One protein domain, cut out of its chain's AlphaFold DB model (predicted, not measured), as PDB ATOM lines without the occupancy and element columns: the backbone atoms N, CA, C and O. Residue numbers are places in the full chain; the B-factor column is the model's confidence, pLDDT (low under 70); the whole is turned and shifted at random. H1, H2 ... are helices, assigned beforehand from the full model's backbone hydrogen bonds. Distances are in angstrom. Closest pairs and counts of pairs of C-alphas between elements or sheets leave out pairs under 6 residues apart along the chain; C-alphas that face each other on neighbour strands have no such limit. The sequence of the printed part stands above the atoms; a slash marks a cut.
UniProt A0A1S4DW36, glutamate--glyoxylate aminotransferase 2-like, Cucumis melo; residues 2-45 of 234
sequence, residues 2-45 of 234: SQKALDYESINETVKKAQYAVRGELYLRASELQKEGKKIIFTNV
ATOM      1  N   SER A   2     153.754 174.096 157.302       71.94
ATOM      2  CA  SER A   2     154.178 172.699 157.460       71.94
ATOM      3  C   SER A   2     154.393 172.088 156.078       71.94
ATOM      4  O   SER A   2     153.536 172.253 155.206       71.94
ATOM      5  N   GLN A   3     155.519 171.407 155.876       70.88
ATOM      6  CA  GLN A   3     155.762 170.648 154.654       70.88
ATOM      7  C   GLN A   3     154.589 169.688 154.433       70.88
ATOM      8  O   GLN A   3     154.126 169.040 155.379       70.88
ATOM      9  N   LYS A   4     154.035 169.662 153.217       77.50
ATOM     10  CA  LYS A   4     152.950 168.727 152.920       77.50
ATOM     11  C   LYS A   4     153.540 167.319 152.947       77.50
ATOM     12  O   LYS A   4     154.651 167.110 152.483       77.50
ATOM     13  N   ALA A   5     152.788 166.354 153.474       79.38
ATOM     14  CA  ALA A   5     153.253 164.969 153.582       79.38
ATOM     15  C   ALA A   5     153.580 164.324 152.215       79.38
ATOM     16  O   ALA A   5     154.304 163.335 152.165       79.38
ATOM     17  N   LEU A   6     153.053 164.887 151.121       87.94
ATOM     18  CA  LEU A   6     153.390 164.527 149.748       87.94
ATOM     19  C   LEU A   6     153.399 165.791 148.870       87.94
ATOM     20  O   LEU A   6     152.345 166.383 148.626       87.94
ATOM     21  N   ASP A   7     154.577 166.206 148.409       89.81
ATOM     22  CA  ASP A   7     154.786 167.299 147.456       89.81
ATOM     23  C   ASP A   7     155.894 166.960 146.436       89.81
ATOM     24  O   ASP A   7     156.532 165.910 146.512       89.81
ATOM     25  N   TYR A   8     156.095 167.819 145.428       89.19
ATOM     26  CA  TYR A   8     157.122 167.590 144.404       89.19
ATOM     27  C   TYR A   8     158.529 167.493 145.005       89.19
ATOM     28  O   TYR A   8     159.359 166.761 144.482       89.19
ATOM     29  N   GLU A   9     158.807 168.175 146.115       90.12
ATOM     30  CA  GLU A   9     160.117 168.097 146.762       90.12
ATOM     31  C   GLU A   9     160.304 166.758 147.482       90.12
ATOM     32  O   GLU A   9     161.404 166.206 147.468       90.12
ATOM     33  N   SER A  10     159.225 166.180 148.019       90.38
ATOM     34  CA  SER A  10     159.241 164.946 148.807       90.38
ATOM     35  C   SER A  10     159.176 163.646 147.993       90.38
ATOM     36  O   SER A  10     159.376 162.573 148.565       90.38
ATOM     37  N   ILE A  11     158.851 163.683 146.693       93.44
ATOM     38  CA  ILE A  11     158.815 162.470 145.851       93.44
ATOM     39  C   ILE A  11     160.218 162.012 145.421       93.44
ATOM     40  O   ILE A  11     161.169 162.786 145.385       93.44
ATOM     41  N   ASN A  12     160.348 160.731 145.062       94.12
ATOM     42  CA  ASN A  12     161.616 160.112 144.665       94.12
ATOM     43  C   ASN A  12     162.256 160.818 143.450       94.12
ATOM     44  O   ASN A  12     161.621 160.969 142.406       94.12
ATOM     45  N   GLU A  13     163.540 161.166 143.549       94.19
ATOM     46  CA  GLU A  13     164.322 161.821 142.484       94.19
ATOM     47  C   GLU A  13     164.312 161.071 141.143       94.19
ATOM     48  O   GLU A  13     164.344 161.681 140.077       94.19
ATOM     49  N   THR A  14     164.223 159.742 141.169       94.94
ATOM     50  CA  THR A  14     164.117 158.914 139.959       94.94
ATOM     51  C   THR A  14     162.800 159.168 139.227       94.94
ATOM     52  O   THR A  14     162.780 159.194 138.000       94.94
ATOM     53  N   VAL A  15     161.711 159.413 139.964       91.31
ATOM     54  CA  VAL A  15     160.402 159.758 139.385       91.31
ATOM     55  C   VAL A  15     160.449 161.154 138.768       91.31
ATOM     56  O   VAL A  15     159.947 161.332 137.664       91.31
ATOM     57  N   LYS A  16     161.113 162.120 139.420       90.81
ATOM     58  CA  LYS A  16     161.290 163.482 138.877       90.81
ATOM     59  C   LYS A  16     162.070 163.479 137.559       90.81
ATOM     60  O   LYS A  16     161.748 164.227 136.643       90.81
ATOM     61  N   LYS A  17     163.094 162.626 137.458       92.50
ATOM     62  CA  LYS A  17     163.951 162.502 136.267       92.50
ATOM     63  C   LYS A  17     163.318 161.690 135.134       92.50
ATOM     64  O   LYS A  17     163.792 161.780 134.003       92.50
ATOM     65  N   ALA A  18     162.292 160.885 135.410       89.81
ATOM     66  CA  ALA A  18     161.662 160.038 134.406       89.81
ATOM     67  C   ALA A  18     160.912 160.882 133.360       89.81
ATOM     68  O   ALA A  18     160.025 161.664 133.691       89.81
ATOM     69  N   GLN A  19     161.239 160.690 132.079       85.25
ATOM     70  CA  GLN A  19     160.582 161.369 130.960       85.25
ATOM     71  C   GLN A  19     159.778 160.374 130.118       85.25
ATOM     72  O   GLN A  19     160.269 159.302 129.766       85.25
ATOM     73  N   TYR A  20     158.551 160.745 129.747       79.56
ATOM     74  CA  TYR A  20     157.691 159.954 128.863       79.56
ATOM     75  C   TYR A  20     157.164 160.816 127.711       79.56
ATOM     76  O   TYR A  20     156.066 161.370 127.758       79.56
ATOM     77  N   ALA A  21     157.974 160.941 126.658       77.81
ATOM     78  CA  ALA A  21     157.709 161.857 125.549       77.81
ATOM     79  C   ALA A  21     156.521 161.439 124.660       77.81
ATOM     80  O   ALA A  21     155.864 162.294 124.070       77.81
ATOM     81  N   VAL A  22     156.191 160.141 124.602       77.62
ATOM     82  CA  VAL A  22     155.127 159.591 123.735       77.62
ATOM     83  C   VAL A  22     153.746 160.185 124.051       77.62
ATOM     84  O   VAL A  22     152.944 160.416 123.145       77.62
ATOM     85  N   ARG A  23     153.471 160.473 125.330       80.94
ATOM     86  CA  ARG A  23     152.287 161.230 125.777       80.94
ATOM     87  C   ARG A  23     152.683 162.495 126.545       80.94
ATOM     88  O   ARG A  23     152.024 162.860 127.513       80.94
ATOM     89  N   GLY A  24     153.780 163.121 126.125       84.12
ATOM     90  CA  GLY A  24     154.308 164.341 126.728       84.12
ATOM     91  C   GLY A  24     153.600 165.607 126.240       84.12
ATOM     92  O   GLY A  24     152.448 165.577 125.806       84.12
ATOM     93  N   GLU A  25     154.318 166.727 126.272       87.12
ATOM     94  CA  GLU A  25     153.802 168.071 125.978       87.12
ATOM     95  C   GLU A  25     153.034 168.173 124.650       87.12
ATOM     96  O   GLU A  25     151.922 168.693 124.620       87.12
ATOM     97  N   LEU A  26     153.567 167.602 123.562       87.88
ATOM     98  CA  LEU A  26     152.905 167.630 122.250       87.88
ATOM     99  C   LEU A  26     151.551 166.916 122.259       87.88
ATOM    100  O   LEU A  26     150.594 167.401 121.660       87.88
ATOM    101  N   TYR A  27     151.452 165.779 122.951       88.94
ATOM    102  CA  TYR A  27     150.192 165.052 123.089       88.94
ATOM    103  C   TYR A  27     149.186 165.841 123.933       88.94
ATOM    104  O   TYR A  27     148.003 165.894 123.588       88.94
ATOM    105  N   LEU A  28     149.648 166.473 125.017       90.06
ATOM    106  CA  LEU A  28     148.805 167.315 125.867       90.06
ATOM    107  C   LEU A  28     148.257 168.502 125.075       90.06
ATOM    108  O   LEU A  28     147.041 168.700 125.043       90.06
ATOM    109  N   ARG A  29     149.120 169.204 124.332       93.06
ATOM    110  CA  ARG A  29     148.698 170.315 123.476       93.06
ATOM    111  C   ARG A  29     147.743 169.855 122.376       93.06
ATOM    112  O   ARG A  29     146.721 170.492 122.146       93.06
ATOM    113  N   ALA A  30     148.031 168.732 121.722       92.19
ATOM    114  CA  ALA A  30     147.138 168.141 120.728       92.19
ATOM    115  C   ALA A  30     145.759 167.785 121.325       92.19
ATOM    116  O   ALA A  30     144.735 168.011 120.684       92.19
ATOM    117  N   SER A  31     145.714 167.299 122.569       91.31
ATOM    118  CA  SER A  31     144.466 166.988 123.279       91.31
ATOM    119  C   SER A  31     143.655 168.242 123.628       91.31
ATOM    120  O   SER A  31     142.427 168.218 123.553       91.31
ATOM    121  N   GLU A  32     144.307 169.348 123.992       94.38
ATOM    122  CA  GLU A  32     143.640 170.645 124.185       94.38
ATOM    123  C   GLU A  32     143.025 171.150 122.881       94.38
ATOM    124  O   GLU A  32     141.839 171.464 122.839       94.38
ATOM    125  N   LEU A  33     143.800 171.139 121.793       94.69
ATOM    126  CA  LEU A  33     143.321 171.543 120.473       94.69
ATOM    127  C   LEU A  33     142.131 170.695 120.005       94.69
ATOM    128  O   LEU A  33     141.211 171.214 119.375       94.69
ATOM    129  N   GLN A  34     142.122 169.402 120.331       93.69
ATOM    130  CA  GLN A  34     140.984 168.530 120.048       93.69
ATOM    131  C   GLN A  34     139.736 168.940 120.846       93.69
ATOM    132  O   GLN A  34     138.641 168.963 120.286       93.69
ATOM    133  N   LYS A  35     139.882 169.306 122.130       94.31
ATOM    134  CA  LYS A  35     138.778 169.830 122.961       94.31
ATOM    135  C   LYS A  35     138.253 171.175 122.456       94.31
ATOM    136  O   LYS A  35     137.061 171.433 122.569       94.31
ATOM    137  N   GLU A  36     139.115 171.991 121.856       96.56
ATOM    138  CA  GLU A  36     138.742 173.224 121.143       96.56
ATOM    139  C   GLU A  36     138.013 172.950 119.806       96.56
ATOM    140  O   GLU A  36     137.674 173.883 119.081       96.56
ATOM    141  N   GLY A  37     137.775 171.682 119.447       95.12
ATOM    142  CA  GLY A  37     137.059 171.283 118.234       95.12
ATOM    143  C   GLY A  37     137.942 171.138 116.993       95.12
ATOM    144  O   GLY A  37     137.422 170.924 115.896       95.12
ATOM    145  N   LYS A  38     139.274 171.228 117.121       95.12
ATOM    146  CA  LYS A  38     140.173 171.011 115.980       95.12
ATOM    147  C   LYS A  38     140.260 169.529 115.639       95.12
ATOM    148  O   LYS A  38     140.371 168.664 116.507       95.12
ATOM    149  N   LYS A  39     140.285 169.233 114.340       93.31
ATOM    150  CA  LYS A  39     140.548 167.881 113.845       93.31
ATOM    151  C   LYS A  39     142.028 167.550 114.044       93.31
ATOM    152  O   LYS A  39     142.884 168.103 113.360       93.31
ATOM    153  N   ILE A  40     142.310 166.633 114.963       91.88
ATOM    154  CA  ILE A  40     143.655 166.145 115.274       91.88
ATOM    155  C   ILE A  40     143.754 164.676 114.875       91.88
ATOM    156  O   ILE A  40     142.862 163.884 115.174       91.88
ATOM    157  N   ILE A  41     144.849 164.314 114.209       88.31
ATOM    158  CA  ILE A  41     145.196 162.925 113.903       88.31
ATOM    159  C   ILE A  41     146.410 162.572 114.756       88.31
ATOM    160  O   ILE A  41     147.484 163.145 114.589       88.31
ATOM    161  N   PHE A  42     146.228 161.649 115.697       87.38
ATOM    162  CA  PHE A  42     147.289 161.218 116.599       87.38
ATOM    163  C   PHE A  42     148.187 160.186 115.911       87.38
ATOM    164  O   PHE A  42     147.818 159.023 115.773       87.38
ATOM    165  N   THR A  43     149.381 160.611 115.503       87.31
ATOM    166  CA  THR A  43     150.426 159.749 114.915       87.31
ATOM    167  C   THR A  43     151.584 159.484 115.883       87.31
ATOM    168  O   THR A  43     152.651 159.033 115.480       87.31
ATOM    169  N   ASN A  44     151.395 159.785 117.170       83.75
ATOM    170  CA  ASN A  44     152.416 159.683 118.217       83.75
ATOM    171  C   ASN A  44     152.521 158.285 118.849       83.75
ATOM    172  O   ASN A  44     153.519 157.986 119.496       83.75
ATOM    173  N   VAL A  45     151.498 157.437 118.699       82.94
ATOM    174  CA  VAL A  45     151.459 156.078 119.258       82.94
ATOM    175  C   VAL A  45     151.070 155.097 118.162       82.94
ATOM    176  O   VAL A  45     150.078 155.305 117.468       82.94
TER     177      VAL A  45
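What this domain is: This is residues 2 to 45 of the 234 residues of the protein "glutamate--glyoxylate aminotransferase 2-like" of Cucumis melo (UniProt A0A1S4DW36). With little regular structure, this is a stretched chain with the longer helix, H2, near one end and a tail, residues 36 to 45, that folds back beside it. A drawn-out link leads from H2 to H1, a short helix, and beyond it the first residues trail off; residues 2 to 7 and 9 to 15 stick out, lengthening the outline. The printed part has 44 residues with two named helices, H1 then H2, and no named strand; the class is all helix, with only 16 residues in named elements. It is extended, radius of gyration of the C-alphas 15.6 A, spanning 45 by 22 by 9 A.

How they stand to each other: H2, residues 25 to 35, and H1, residues 13 to 17, are apart, joined by a short link of 7 residues. In both, every O i to N i+4 pair is within hydrogen-bond range.

Where its parts are: H2 measures 15.4 A from C-alpha 25 to C-alpha 35 at (138.778, 169.830, 122.961). H1 measures 6.3 A from C-alpha 13 at (164.322, 161.821, 142.484) to C-alpha 17.

The domain as a whole: The C-alphas farthest apart, of Ser 2 and Lys 39, are 45.9 A apart. The printed part has no cut, and no printed residue is under 70 in pLDDT.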